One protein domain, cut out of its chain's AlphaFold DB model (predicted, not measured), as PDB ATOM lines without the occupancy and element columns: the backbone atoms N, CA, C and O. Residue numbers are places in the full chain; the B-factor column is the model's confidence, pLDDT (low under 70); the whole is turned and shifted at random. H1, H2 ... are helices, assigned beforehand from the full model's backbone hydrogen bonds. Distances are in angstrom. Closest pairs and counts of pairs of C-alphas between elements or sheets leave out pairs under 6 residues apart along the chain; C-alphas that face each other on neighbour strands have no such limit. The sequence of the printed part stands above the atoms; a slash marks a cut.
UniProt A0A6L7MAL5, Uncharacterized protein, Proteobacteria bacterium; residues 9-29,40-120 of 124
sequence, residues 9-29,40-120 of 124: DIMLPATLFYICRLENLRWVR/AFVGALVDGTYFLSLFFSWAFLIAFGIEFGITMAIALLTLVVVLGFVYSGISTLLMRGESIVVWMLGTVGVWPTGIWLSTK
ATOM      1  N   ASP A   9      -8.731  20.103  57.457       92.94
ATOM      2  CA  ASP A   9      -9.939  19.741  58.210       92.94
ATOM      3  C   ASP A   9     -11.218  19.708  57.361       92.94
ATOM      4  O   ASP A   9     -12.207  19.089  57.762       92.94
ATOM      5  N   ILE A  10     -11.208  20.353  56.191       94.25
ATOM      6  CA  ILE A  10     -12.295  20.326  55.207       94.25
ATOM      7  C   ILE A  10     -11.924  19.401  54.048       94.25
ATOM      8  O   ILE A  10     -12.743  18.581  53.630       94.25
ATOM      9  N   MET A  11     -10.680  19.479  53.558       94.62
ATOM     10  CA  MET A  11     -10.200  18.659  52.439       94.62
ATOM     11  C   MET A  11     -10.374  17.164  52.698       94.62
ATOM     12  O   MET A  11     -10.888  16.448  51.834       94.62
ATOM     13  N   LEU A  12      -9.942  16.678  53.867       94.00
ATOM     14  CA  LEU A  12      -9.957  15.251  54.171       94.00
ATOM     15  C   LEU A  12     -11.399  14.712  54.267       94.00
ATOM     16  O   LEU A  12     -11.713  13.775  53.525       94.00
ATOM     17  N   PRO A  13     -12.313  15.295  55.069       95.75
ATOM     18  CA  PRO A  13     -13.703  14.841  55.104       95.75
ATOM     19  C   PRO A  13     -14.429  15.001  53.766       95.75
ATOM     20  O   PRO A  13     -15.181  14.106  53.392       95.75
ATOM     21  N   ALA A  14     -14.177  16.074  53.005       96.88
ATOM     22  CA  ALA A  14     -14.768  16.267  51.676       96.88
ATOM     23  C   ALA A  14     -14.319  15.179  50.691       96.88
ATOM     24  O   ALA A  14     -15.131  14.635  49.940       96.88
ATOM     25  N   THR A  15     -13.039  14.810  50.735       96.44
ATOM     26  CA  THR A  15     -12.493  13.716  49.924       96.44
ATOM     27  C   THR A  15     -13.113  12.378  50.314       96.44
ATOM     28  O   THR A  15     -13.545  11.623  49.441       96.44
ATOM     29  N   LEU A  16     -13.204  12.085  51.615       96.50
ATOM     30  CA  LEU A  16     -13.824  10.855  52.111       96.50
ATOM     31  C   LEU A  16     -15.305  10.779  51.733       96.50
ATOM     32  O   LEU A  16     -15.740   9.762  51.197       96.50
ATOM     33  N   PHE A  17     -16.054  11.867  51.918       97.69
ATOM     34  CA  PHE A  17     -17.449  11.969  51.498       97.69
ATOM     35  C   PHE A  17     -17.601  11.682  50.000       97.69
ATOM     36  O   PHE A  17     -18.448  10.882  49.594       97.69
ATOM     37  N   TYR A  18     -16.743  12.280  49.169       96.62
ATOM     38  CA  TYR A  18     -16.756  12.068  47.726       96.62
ATOM     39  C   TYR A  18     -16.465  10.606  47.352       96.62
ATOM     40  O   TYR A  18     -17.173  10.038  46.519       96.62
ATOM     41  N   ILE A  19     -15.481   9.969  47.995       95.94
ATOM     42  CA  ILE A  19     -15.152   8.546  47.810       95.94
ATOM     43  C   ILE A  19     -16.334   7.651  48.206       95.94
ATOM     44  O   ILE A  19     -16.764   6.808  47.415       95.94
ATOM     45  N   CYS A  20     -16.912   7.861  49.389       96.19
ATOM     46  CA  CYS A  20     -18.069   7.107  49.867       96.19
ATOM     47  C   CYS A  20     -19.273   7.260  48.920       96.19
ATOM     48  O   CYS A  20     -19.957   6.283  48.596       96.19
ATOM     49  N   ARG A  21     -19.503   8.467  48.391       95.75
ATOM     50  CA  ARG A  21     -20.533   8.725  47.377       95.75
ATOM     51  C   ARG A  21     -20.252   8.001  46.056       95.75
ATOM     52  O   ARG A  21     -21.184   7.468  45.450       95.75
ATOM     53  N   LEU A  22     -18.998   7.953  45.597       94.31
ATOM     54  CA  LEU A  22     -18.617   7.221  44.381       94.31
ATOM     55  C   LEU A  22     -18.883   5.717  44.502       94.31
ATOM     56  O   LEU A  22     -19.331   5.104  43.530       94.31
ATOM     57  N   GLU A  23     -18.650   5.128  45.673       93.62
ATOM     58  CA  GLU A  23     -18.975   3.721  45.924       93.62
ATOM     59  C   GLU A  23     -20.487   3.468  45.882       93.62
ATOM     60  O   GLU A  23     -20.926   2.507  45.248       93.62
ATOM     61  N   ASN A  24     -21.306   4.384  46.413       92.94
ATOM     62  CA  ASN A  24     -22.759   4.304  46.230       92.94
ATOM     63  C   ASN A  24     -23.145   4.379  44.743       92.94
ATOM     64  O   ASN A  24     -23.897   3.533  44.272       92.94
ATOM     65  N   LEU A  25     -22.576   5.305  43.956       93.44
ATOM     66  CA  LEU A  25     -22.831   5.377  42.506       93.44
ATOM     67  C   LEU A  25     -22.452   4.080  41.774       93.44
ATOM     68  O   LEU A  25     -23.119   3.665  40.825       93.44
ATOM     69  N   ARG A  26     -21.337   3.451  42.154       90.88
ATOM     70  CA  ARG A  26     -20.930   2.154  41.596       90.88
ATOM     71  C   ARG A  26     -21.958   1.084  41.926       90.88
ATOM     72  O   ARG A  26     -22.381   0.376  41.016       90.88
ATOM     73  N   TRP A  27     -22.420   1.034  43.170       90.06
ATOM     74  CA  TRP A  27     -23.454   0.095  43.583       90.06
ATOM     75  C   TRP A  27     -24.761   0.301  42.800       90.06
ATOM     76  O   TRP A  27     -25.277  -0.661  42.229       90.06
ATOM     77  N   VAL A  28     -25.237   1.544  42.659       91.38
ATOM     78  CA  VAL A  28     -26.408   1.887  41.825       91.38
ATOM     79  C   VAL A  28     -26.230   1.372  40.390       91.38
ATOM     80  O   VAL A  28     -27.118   0.717  39.848       91.38
ATOM     81  N   ARG A  29     -25.058   1.598  39.776       90.44
ATOM     82  CA  ARG A  29     -24.758   1.139  38.404       90.44
ATOM     83  C   ARG A  29     -24.714  -0.379  38.257       90.44
ATOM     84  O   ARG A  29     -25.074  -0.894  37.204       90.44
ATOM     85  N   ALA A  40     -35.550  -5.082  47.462       86.50
ATOM     86  CA  ALA A  40     -36.105  -3.767  47.149       86.50
ATOM     87  C   ALA A  40     -35.745  -2.705  48.204       86.50
ATOM     88  O   ALA A  40     -35.441  -1.567  47.853       86.50
ATOM     89  N   PHE A  41     -35.721  -3.081  49.489       88.12
ATOM     90  CA  PHE A  41     -35.399  -2.165  50.587       88.12
ATOM     91  C   PHE A  41     -33.942  -1.696  50.543       88.12
ATOM     92  O   PHE A  41     -33.677  -0.496  50.535       88.12
ATOM     93  N   VAL A  42     -32.996  -2.641  50.460       87.00
ATOM     94  CA  VAL A  42     -31.564  -2.316  50.329       87.00
ATOM     95  C   VAL A  42     -31.345  -1.468  49.085       87.00
ATOM     96  O   VAL A  42     -30.563  -0.521  49.095       87.00
ATOM     97  N   GLY A  43     -32.080  -1.779  48.021       86.62
ATOM     98  CA  GLY A  43     -32.012  -1.016  46.803       86.62
ATOM     99  C   GLY A  43     -32.427   0.445  46.952       86.62
ATOM    100  O   GLY A  43     -31.651   1.345  46.634       86.62
ATOM    101  N   ALA A  44     -33.615   0.680  47.506       89.69
ATOM    102  CA  ALA A  44     -34.117   2.023  47.769       89.69
ATOM    103  C   ALA A  44     -33.174   2.828  48.681       89.69
ATOM    104  O   ALA A  44     -32.944   4.011  48.434       89.69
ATOM    105  N   LEU A  45     -32.580   2.184  49.692       90.69
ATOM    106  CA  LEU A  45     -31.610   2.815  50.587       90.69
ATOM    107  C   LEU A  45     -30.358   3.287  49.833       90.69
ATOM    108  O   LEU A  45     -29.916   4.417  50.028       90.69
ATOM    109  N   VAL A  46     -29.792   2.448  48.963       90.56
ATOM    110  CA  VAL A  46     -28.589   2.783  48.183       90.56
ATOM    111  C   VAL A  46     -28.877   3.895  47.176       90.56
ATOM    112  O   VAL A  46     -28.123   4.868  47.105       90.56
ATOM    113  N   ASP A  47     -29.983   3.788  46.435       92.62
ATOM    114  CA  ASP A  47     -30.375   4.783  45.431       92.62
ATOM    115  C   ASP A  47     -30.674   6.137  46.094       92.62
ATOM    116  O   ASP A  47     -30.186   7.181  45.650       92.62
ATOM    117  N   GLY A  48     -31.401   6.114  47.216       94.94
ATOM    118  CA  GLY A  48     -31.700   7.297  48.021       94.94
ATOM    119  C   GLY A  48     -30.448   7.929  48.627       94.94
ATOM    120  O   GLY A  48     -30.268   9.142  48.526       94.94
ATOM    121  N   THR A  49     -29.539   7.126  49.189       95.50
ATOM    122  CA  THR A  49     -28.273   7.624  49.760       95.50
ATOM    123  C   THR A  49     -27.408   8.274  48.684       95.50
ATOM    124  O   THR A  49     -26.859   9.355  48.902       95.50
ATOM    125  N   TYR A  50     -27.305   7.667  47.498       95.50
ATOM    126  CA  TYR A  50     -26.588   8.271  46.377       95.50
ATOM    127  C   TYR A  50     -27.206   9.611  45.958       95.50
ATOM    128  O   TYR A  50     -26.488  10.600  45.805       95.50
ATOM    129  N   PHE A  51     -28.530   9.665  45.797       96.31
ATOM    130  CA  PHE A  51     -29.217  10.884  45.379       96.31
ATOM    131  C   PHE A  51     -29.058  12.018  46.404       96.31
ATOM    132  O   PHE A  51     -28.654  13.124  46.044       96.31
ATOM    133  N   LEU A  52     -29.297  11.731  47.687       96.88
ATOM    134  CA  LEU A  52     -29.163  12.711  48.767       96.88
ATOM    135  C   LEU A  52     -27.720  13.196  48.920       96.88
ATOM    136  O   LEU A  52     -27.488  14.393  49.065       96.88
ATOM    137  N   SER A  53     -26.736  12.299  48.820       96.81
ATOM    138  CA  SER A  53     -25.322  12.688  48.897       96.81
ATOM    139  C   SER A  53     -24.847  13.488  47.685       96.81
ATOM    140  O   SER A  53     -23.998  14.367  47.831       96.81
ATOM    141  N   LEU A  54     -25.393  13.239  46.492       96.25
ATOM    142  CA  LEU A  54     -25.145  14.078  45.319       96.25
ATOM    143  C   LEU A  54     -25.703  15.488  45.526       96.25
ATOM    144  O   LEU A  54     -24.992  16.459  45.273       96.25
ATOM    145  N   PHE A  55     -26.944  15.596  46.003       97.00
ATOM    146  CA  PHE A  55     -27.562  16.886  46.304       97.00
ATOM    147  C   PHE A  55     -26.765  17.652  47.369       97.00
ATOM    148  O   PHE A  55     -26.399  18.806  47.150       97.00
ATOM    149  N   PHE A  56     -26.403  16.979  48.466       96.75
ATOM    150  CA  PHE A  56     -25.558  17.550  49.512       96.75
ATOM    151  C   PHE A  56     -24.205  18.021  48.969       96.75
ATOM    152  O   PHE A  56     -23.786  19.124  49.285       96.75
ATOM    153  N   SER A  57     -23.538  17.239  48.108       96.19
ATOM    154  CA  SER A  57     -22.244  17.625  47.524       96.19
ATOM    155  C   SER A  57     -22.309  18.961  46.781       96.19
ATOM    156  O   SER A  57     -21.376  19.756  46.874       96.19
ATOM    157  N   TRP A  58     -23.386  19.201  46.028       96.06
ATOM    158  CA  TRP A  58     -23.580  20.457  45.304       96.06
ATOM    159  C   TRP A  58     -23.931  21.604  46.242       96.06
ATOM    160  O   TRP A  58     -23.323  22.669  46.143       96.06
ATOM    161  N   ALA A  59     -24.859  21.380  47.175       96.50
ATOM    162  CA  ALA A  59     -25.237  22.381  48.166       96.50
ATOM    163  C   ALA A  59     -24.030  22.812  49.019       96.50
ATOM    164  O   ALA A  59     -23.795  24.005  49.196       96.50
ATOM    165  N   PHE A  60     -23.213  21.849  49.456       96.44
ATOM    166  CA  PHE A  60     -21.972  22.082  50.189       96.44
ATOM    167  C   PHE A  60     -20.972  22.912  49.377       96.44
ATOM    168  O   PHE A  60     -20.460  23.899  49.886       96.44
ATOM    169  N   LEU A  61     -20.709  22.564  48.110       95.94
ATOM    170  CA  LEU A  61     -19.768  23.319  47.270       95.94
ATOM    171  C   LEU A  61     -20.228  24.757  47.007       95.94
ATOM    172  O   LEU A  61     -19.397  25.663  46.983       95.94
ATOM    173  N   ILE A  62     -21.534  24.970  46.818       96.25
ATOM    174  CA  ILE A  62     -22.106  26.310  46.645       96.25
ATOM    175  C   ILE A  62     -21.928  27.121  47.929       96.25
ATOM    176  O   ILE A  62     -21.384  28.221  47.875       96.25
ATOM    177  N   ALA A  63     -22.325  26.570  49.078       96.00
ATOM    178  CA  ALA A  63     -22.184  27.240  50.369       96.00
ATOM    179  C   ALA A  63     -20.707  27.526  50.707       96.00
ATOM    180  O   ALA A  63     -20.365  28.649  51.069       96.00
ATOM    181  N   PHE A  64     -19.809  26.567  50.468       95.31
ATOM    182  CA  PHE A  64     -18.365  26.748  50.620       95.31
ATOM    183  C   PHE A  64     -17.821  27.850  49.694       95.31
ATOM    184  O   PHE A  64     -16.989  28.653  50.105       95.31
ATOM    185  N   GLY A  65     -18.313  27.940  48.454       95.19
ATOM    186  CA  GLY A  65     -17.939  29.004  47.520       95.19
ATOM    187  C   GLY A  65     -18.451  30.392  47.913       95.19
ATOM    188  O   GLY A  65     -17.776  31.378  47.620       95.19
ATOM    189  N   ILE A  66     -19.603  30.477  48.582       94.88
ATOM    190  CA  ILE A  66     -20.132  31.731  49.139       94.88
ATOM    191  C   ILE A  66     -19.283  32.184  50.334       94.88
ATOM    192  O   ILE A  66     -18.962  33.365  50.427       94.88
ATOM    193  N   GLU A  67     -18.899  31.260  51.220       94.50
ATOM    194  CA  GLU A  67     -18.193  31.577  52.471       94.50
ATOM    195  C   GLU A  67     -16.687  31.830  52.267       94.50
ATOM    196  O   GLU A  67     -16.143  32.797  52.798       94.50
ATOM    197  N   PHE A  68     -16.014  31.018  51.442       92.56
ATOM    198  CA  PHE A  68     -14.554  31.062  51.250       92.56
ATOM    199  C   PHE A  68     -14.119  31.542  49.855       92.56
ATOM    200  O   PHE A  68     -12.927  31.705  49.584       92.56
ATOM    201  N   GLY A  69     -15.074  31.791  48.957       93.69
ATOM    202  CA  GLY A  69     -14.834  32.267  47.598       93.69
ATOM    203  C   GLY A  69     -14.782  31.160  46.538       93.69
ATOM    204  O   GLY A  69     -14.372  30.019  46.771       93.69
ATOM    205  N   ILE A  70     -15.161  31.524  45.308       93.88
ATOM    206  CA  ILE A  70     -15.319  30.583  44.188       93.88
ATOM    207  C   ILE A  70     -14.023  29.846  43.820       93.88
ATOM    208  O   ILE A  70     -14.060  28.660  43.498       93.88
ATOM    209  N   THR A  71     -12.869  30.511  43.913       93.31
ATOM    210  CA  THR A  71     -11.567  29.903  43.598       93.31
ATOM    211  C   THR A  71     -11.243  28.751  44.549       93.31
ATOM    212  O   THR A  71     -10.780  27.706  44.095       93.31
ATOM    213  N   MET A  72     -11.546  28.896  45.848       92.94
ATOM    214  CA  MET A  72     -11.356  27.815  46.823       92.94
ATOM    215  C   MET A  72     -12.317  26.653  46.562       92.94
ATOM    216  O   MET A  72     -11.903  25.496  46.617       92.94
ATOM    217  N   ALA A  73     -13.578  26.938  46.224       95.12
ATOM    218  CA  ALA A  73     -14.552  25.899  45.888       95.12
ATOM    219  C   ALA A  73     -14.140  25.094  44.646       95.12
ATOM    220  O   ALA A  73     -14.233  23.866  44.647       95.12
ATOM    221  N   ILE A  74     -13.622  25.764  43.611       94.88
ATOM    222  CA  ILE A  74     -13.079  25.105  42.415       94.88
ATOM    223  C   ILE A  74     -11.850  24.261  42.771       94.88
ATOM    224  O   ILE A  74     -11.732  23.131  42.291       94.88
ATOM    225  N   ALA A  75     -10.951  24.766  43.621       94.44
ATOM    226  CA  ALA A  75      -9.781  24.015  44.070       94.44
ATOM    227  C   ALA A  75     -10.187  22.744  44.837       94.44
ATOM    228  O   ALA A  75      -9.687  21.659  44.536       94.44
ATOM    229  N   LEU A  76     -11.149  22.856  45.761       95.69
ATOM    230  CA  LEU A  76     -11.682  21.719  46.508       95.69
ATOM    231  C   LEU A  76     -12.366  20.707  45.582       95.69
ATOM    232  O   LEU A  76     -12.082  19.516  45.674       95.69
ATOM    233  N   LEU A  77     -13.210  21.170  44.652       96.25
ATOM    234  CA  LEU A  77     -13.848  20.315  43.648       96.25
ATOM    235  C   LEU A  77     -12.802  19.562  42.816       96.25
ATOM    236  O   LEU A  77     -12.901  18.350  42.639       96.25
ATOM    237  N   THR A  78     -11.785  20.272  42.332       95.75
ATOM    238  CA  THR A  78     -10.708  19.686  41.527       95.75
ATOM    239  C   THR A  78      -9.980  18.602  42.315       95.75
ATOM    240  O   THR A  78      -9.796  17.494  41.813       95.75
ATOM    241  N   LEU A  79      -9.633  18.884  43.572       95.38
ATOM    242  CA  LEU A  79      -8.980  17.932  44.462       95.38
ATOM    243  C   LEU A  79      -9.822  16.665  44.668       95.38
ATOM    244  O   LEU A  79      -9.326  15.564  44.427       95.38
ATOM    245  N   VAL A  80     -11.085  16.800  45.095       96.12
ATOM    246  CA  VAL A  80     -11.928  15.629  45.396       96.12
ATOM    247  C   VAL A  80     -12.205  14.801  44.143       96.12
ATOM    248  O   VAL A  80     -12.242  13.574  44.215       96.12
ATOM    249  N   VAL A  81     -12.327  15.445  42.976       95.31
ATOM    250  CA  VAL A  81     -12.485  14.762  41.687       95.31
ATOM    251  C   VAL A  81     -11.225  13.975  41.335       95.31
ATOM    252  O   VAL A  81     -11.329  12.784  41.040       95.31
ATOM    253  N   VAL A  82     -10.041  14.595  41.401       96.12
ATOM    254  CA  VAL A  82      -8.760  13.933  41.099       96.12
ATOM    255  C   VAL A  82      -8.526  12.752  42.040       96.12
ATOM    256  O   VAL A  82      -8.279  11.638  41.575       96.12
ATOM    257  N   LEU A  83      -8.669  12.951  43.352       95.69
ATOM    258  CA  LEU A  83      -8.501  11.879  44.334       95.69
ATOM    259  C   LEU A  83      -9.561  10.787  44.173       95.69
ATOM    260  O   LEU A  83      -9.247   9.603  44.285       95.69
ATOM    261  N   GLY A  84     -10.794  11.157  43.829       93.94
ATOM    262  CA  GLY A  84     -11.853  10.209  43.503       93.94
ATOM    263  C   GLY A  84     -11.536   9.363  42.267       93.94
ATOM    264  O   GLY A  84     -11.801   8.161  42.272       93.94
ATOM    265  N   PHE A  85     -10.926   9.941  41.228       93.12
ATOM    266  CA  PHE A  85     -10.449   9.190  40.062       93.12
ATOM    267  C   PHE A  85      -9.312   8.234  40.419       93.12
ATOM    268  O   PHE A  85      -9.364   7.067  40.024       93.12
ATOM    269  N   VAL A  86      -8.328   8.692  41.197       95.12
ATOM    270  CA  VAL A  86      -7.216   7.855  41.674       95.12
ATOM    271  C   VAL A  86      -7.749   6.678  42.490       95.12
ATOM    272  O   VAL A  86      -7.450   5.524  42.180       95.12
ATOM    273  N   TYR A  87      -8.613   6.950  43.470       93.56
ATOM    274  CA  TYR A  87      -9.277   5.919  44.261       93.56
ATOM    275  C   TYR A  87     -10.073   4.954  43.376       93.56
ATOM    276  O   TYR A  87      -9.949   3.739  43.512       93.56
ATOM    277  N   SER A  88     -10.852   5.478  42.426       89.75
ATOM    278  CA  SER A  88     -11.645   4.673  41.498       89.75
ATOM    279  C   SER A  88     -10.761   3.720  40.681       89.75
ATOM    280  O   SER A  88     -11.101   2.539  40.540       89.75
ATOM    281  N   GLY A  89      -9.610   4.191  40.197       90.81
ATOM    282  CA  GLY A  89      -8.619   3.373  39.498       90.81
ATOM    283  C   GLY A  89      -8.056   2.264  40.386       90.81
ATOM    284  O   GLY A  89      -8.154   1.090  40.035       90.81
ATOM    285  N   ILE A  90      -7.553   2.618  41.571       91.00
ATOM    286  CA  ILE A  90      -6.965   1.666  42.529       91.00
ATOM    287  C   ILE A  90      -7.991   0.611  42.967       91.00
ATOM    288  O   ILE A  90      -7.711  -0.584  42.931       91.00
ATOM    289  N   SER A  91      -9.199   1.037  43.333       88.81
ATOM    290  CA  SER A  91     -10.288   0.152  43.762       88.81
ATOM    291  C   SER A  91     -10.696  -0.827  42.654       88.81
ATOM    292  O   SER A  91     -10.903  -2.016  42.909       88.81
ATOM    293  N   THR A  92     -10.729  -0.370  41.397       87.38
ATOM    294  CA  THR A  92     -10.986  -1.250  40.246       87.38
ATOM    295  C   THR A  92      -9.861  -2.266  40.051       87.38
ATOM    296  O   THR A  92     -10.139  -3.438  39.815       87.38
ATOM    297  N   LEU A  93      -8.600  -1.848  40.183       89.69
ATOM    298  CA  LEU A  93      -7.445  -2.732  40.005       89.69
ATOM    299  C   LEU A  93      -7.344  -3.797  41.106       89.69
ATOM    300  O   LEU A  93      -7.102  -4.963  40.807       89.69
ATOM    301  N   LEU A  94      -7.545  -3.412  42.370       88.88
ATOM    302  CA  LEU A  94      -7.347  -4.302  43.519       88.88
ATOM    303  C   LEU A  94      -8.571  -5.167  43.829       88.88
ATOM    304  O   LEU A  94      -8.437  -6.347  44.137       88.88
ATOM    305  N   MET A  95      -9.768  -4.584  43.769       82.75
ATOM    306  CA  MET A  95     -11.001  -5.220  44.254       82.75
ATOM    307  C   MET A  95     -11.978  -5.557  43.129       82.75
ATOM    308  O   MET A  95     -13.117  -5.943  43.396       82.75
ATOM    309  N   ARG A  96     -11.559  -5.367  41.868       80.50
ATOM    310  CA  ARG A  96     -12.387  -5.528  40.659       80.50
ATOM    311  C   ARG A  96     -13.687  -4.715  40.687       80.50
ATOM    312  O   ARG A  96     -14.575  -4.947  39.879       80.50
ATOM    313  N   GLY A  97     -13.797  -3.753  41.605       68.12
ATOM    314  CA  GLY A  97     -14.962  -2.889  41.771       68.12
ATOM    315  C   GLY A  97     -16.231  -3.558  42.315       68.12
ATOM    316  O   GLY A  97     -17.268  -2.908  42.272       68.12
ATOM    317  N   GLU A  98     -16.187  -4.797  42.831       79.94
ATOM    318  CA  GLU A  98     -17.398  -5.584  43.168       79.94
ATOM    319  C   GLU A  98     -17.509  -6.031  44.641       79.94
ATOM    320  O   GLU A  98     -18.294  -6.925  44.994       79.94
ATOM    321  N   SER A  99     -16.745  -5.413  45.540       87.69
ATOM    322  CA  SER A  99     -16.778  -5.767  46.962       87.69
ATOM    323  C   SER A  99     -18.017  -5.205  47.660       87.69
ATOM    324  O   SER A  99     -18.158  -3.994  47.824       87.69
ATOM    325  N   ILE A 100     -18.895  -6.094  48.139       85.81
ATOM    326  CA  ILE A 100     -20.103  -5.694  48.877       85.81
ATOM    327  C   ILE A 100     -19.760  -4.949  50.173       85.81
ATOM    328  O   ILE A 100     -20.458  -4.013  50.549       85.81
ATOM    329  N   VAL A 101     -18.659  -5.331  50.826       88.75
ATOM    330  CA  VAL A 101     -18.198  -4.707  52.071       88.75
ATOM    331  C   VAL A 101     -17.806  -3.256  51.819       88.75
ATOM    332  O   VAL A 101     -18.219  -2.374  52.563       88.75
ATOM    333  N   VAL A 102     -17.071  -2.986  50.736       90.25
ATOM    334  CA  VAL A 102     -16.668  -1.619  50.369       90.25
ATOM    335  C   VAL A 102     -17.886  -0.755  50.081       90.25
ATOM    336  O   VAL A 102     -17.937   0.391  50.515       90.25
ATOM    337  N   TRP A 103     -18.895  -1.311  49.415       90.12
ATOM    338  CA  TRP A 103     -20.123  -0.573  49.148       90.12
ATOM    339  C   TRP A 103     -20.909  -0.267  50.419       90.12
ATOM    340  O   TRP A 103     -21.327   0.873  50.591       90.12
ATOM    341  N   MET A 104     -21.045  -1.227  51.342       90.56
ATOM    342  CA  MET A 104     -21.671  -0.979  52.648       90.56
ATOM    343  C   MET A 104     -20.921   0.103  53.430       90.56
ATOM    344  O   MET A 104     -21.548   1.010  53.972       90.56
ATOM    345  N   LEU A 105     -19.585   0.049  53.445       92.69
ATOM    346  CA  LEU A 105     -18.754   1.083  54.066       92.69
ATOM    347  C   LEU A 105     -18.935   2.442  53.381       92.69
ATOM    348  O   LEU A 105     -18.976   3.461  54.062       92.69
ATOM    349  N   GLY A 106     -19.101   2.469  52.058       93.19
ATOM    350  CA  GLY A 106     -19.453   3.672  51.309       93.19
ATOM    351  C   GLY A 106     -20.809   4.238  51.731       93.19
ATOM    352  O   GLY A 106     -20.908   5.416  52.057       93.19
ATOM    353  N   THR A 107     -21.857   3.416  51.780       92.81
ATOM    354  CA  THR A 107     -23.205   3.831  52.206       92.81
ATOM    355  C   THR A 107     -23.220   4.344  53.642       92.81
ATOM    356  O   THR A 107     -23.767   5.414  53.896       92.81
ATOM    357  N   VAL A 108     -22.582   3.633  54.572       94.56
ATOM    358  CA  VAL A 108     -22.504   4.053  55.978       94.56
ATOM    359  C   VAL A 108     -21.629   5.296  56.124       94.56
ATOM    360  O   VAL A 108     -22.012   6.213  56.836       94.56
ATOM    361  N   GLY A 109     -20.493   5.365  55.428       95.31
ATOM    362  CA  GLY A 109     -19.513   6.449  55.547       95.31
ATOM    363  C   GLY A 109     -19.969   7.796  54.982       95.31
ATOM    364  O   GLY A 109     -19.504   8.832  55.456       95.31
ATOM    365  N   VAL A 110     -20.912   7.808  54.029       96.94
ATOM    366  CA  VAL A 110     -21.512   9.048  53.498       96.94
ATOM    367  C   VAL A 110     -22.126   9.899  54.613       96.94
ATOM    368  O   VAL A 110     -21.959  11.116  54.611       96.94
ATOM    369  N   TRP A 111     -22.825   9.288  55.573       95.81
ATOM    370  CA  TRP A 111     -23.597  10.044  56.564       95.81
ATOM    371  C   TRP A 111     -22.723  10.752  57.609       95.81
ATOM    372  O   TRP A 111     -22.874  11.963  57.750       95.81
ATOM    373  N   PRO A 112     -21.768  10.088  58.293       96.69
ATOM    374  CA  PRO A 112     -20.879  10.756  59.241       96.69
ATOM    375  C   PRO A 112     -20.047  11.853  58.580       96.69
ATOM    376  O   PRO A 112     -19.881  12.925  59.152       96.69
ATOM    377  N   THR A 113     -19.544  11.605  57.365       96.75
ATOM    378  CA  THR A 113     -18.736  12.597  56.643       96.75
ATOM    379  C   THR A 113     -19.583  13.780  56.177       96.75
ATOM    380  O   THR A 113     -19.145  14.917  56.316       96.75
ATOM    381  N   GLY A 114     -20.814  13.544  55.714       96.31
ATOM    382  CA  GLY A 114     -21.758  14.603  55.352       96.31
ATOM    383  C   GLY A 114     -22.177  15.458  56.549       96.31
ATOM    384  O   GLY A 114     -22.098  16.680  56.479       96.31
ATOM    385  N   ILE A 115     -22.544  14.828  57.671       95.88
ATOM    386  CA  ILE A 115     -22.903  15.527  58.919       95.88
ATOM    387  C   ILE A 115     -21.715  16.335  59.445       95.88
ATOM    388  O   ILE A 115     -21.870  17.474  59.863       95.88
ATOM    389  N   TRP A 116     -20.501  15.782  59.408       96.12
ATOM    390  CA  TRP A 116     -19.320  16.537  59.821       96.12
ATOM    391  C   TRP A 116     -19.100  17.767  58.937       96.12
ATOM    392  O   TRP A 116     -18.897  18.865  59.450       96.12
ATOM    393  N   LEU A 117     -19.172  17.602  57.613       96.00
ATOM    394  CA  LEU A 117     -19.008  18.700  56.660       96.00
ATOM    395  C   LEU A 117     -20.064  19.789  56.835       96.00
ATOM    396  O   LEU A 117     -19.733  20.963  56.692       96.00
ATOM    397  N   SER A 118     -21.305  19.430  57.178       95.19
ATOM    398  CA  SER A 118     -22.354  20.425  57.407       95.19
ATOM    399  C   SER A 118     -22.013  21.340  58.585       95.19
ATOM    400  O   SER A 118     -22.224  22.537  58.492       95.19
ATOM    401  N   THR A 119     -21.358  20.830  59.636       95.38
ATOM    402  CA  THR A 119     -20.918  21.664  60.777       95.38
ATOM    403  C   THR A 119     -19.782  22.643  60.458       95.38
ATOM    404  O   THR A 119     -19.429  23.464  61.303       95.38
ATOM    405  N   LYS A 120     -19.160  22.543  59.274       92.56
ATOM    406  CA  LYS A 120     -18.035  23.400  58.863       92.56
ATOM    407  C   LYS A 120     -18.460  24.648  58.101       92.56
ATOM    408  O   LYS A 120     -17.598  25.460  57.783       92.56
TER     409      LYS A 120
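Overview. This is residues 9 to 29 and 40 to 120 of the 124 residues of an uncharacterized protein of Proteobacteria bacterium (UniProt A0A6L7MAL5). What is the shape? H2 and H3 form a long helical hairpin that opens as a V away from Gly 65 and Ala 73; H1 lies between its arms, and H4 packs on H1 and H2. H1, H2 and H4 make a bundle, three helices side by side. What is printed? The printed part has 102 residues, with four named helices in the order H1, H2, H3, H4 and no named strand: all helix. It is compact, with a radius of gyration of the C-alphas of 13.6 A, and spans 39 by 30 by 20 A.

Arrangement. What does the first helix touch? H1, residues 9 to 29, touches H4, residues 100 to 118, at a steep tilt of 40 degrees, opposite ways; their closest C-alphas, of Cys 20 and Gly 106, are 4.0 A apart. H2, residues 40 to 68, touches H1 with residues 46 to 57 alone, closest at the C-alphas of Asn 24 and Tyr 50, 5.5 A. H3, residues 70 to 95, touches H1 with residues 76 to 88 alone, closest at the C-alphas of Thr 15 and Val 80, 4.9 A. How do the others meet? H2 and H3, a hairpin, touch closest at the C-alphas of Gly 65 and Ala 73, 4.9 A. H2 touches H4, closest at the C-alphas of Thr 49 and Thr 107, 6.8 A; H3 and H4 are apart. What of the backbones? Every O i to N i+4 pair is within hydrogen-bond range in H2 and H3, against 16 of 17 in H1 and 13 of 15 in H4.

Along the chain. Where does H1 begin? C-alpha 9 is at (-9.939, 19.741, 58.210), and H1 is 31.0 A long. How long are the others? H2 measures 41.2 A, H3 36.1 A and H4 27.6 A, with a kink of 26 degrees near residue 109; C-alpha 118 is at (-22.354, 20.425, 57.407).

Size, cuts and confidence. Is anything missing? Residues 30 to 39 are not printed, and C-alphas 29 and 40 are 15.1 A apart across the cut. Where is confidence low? Residue 97 alone is under 70.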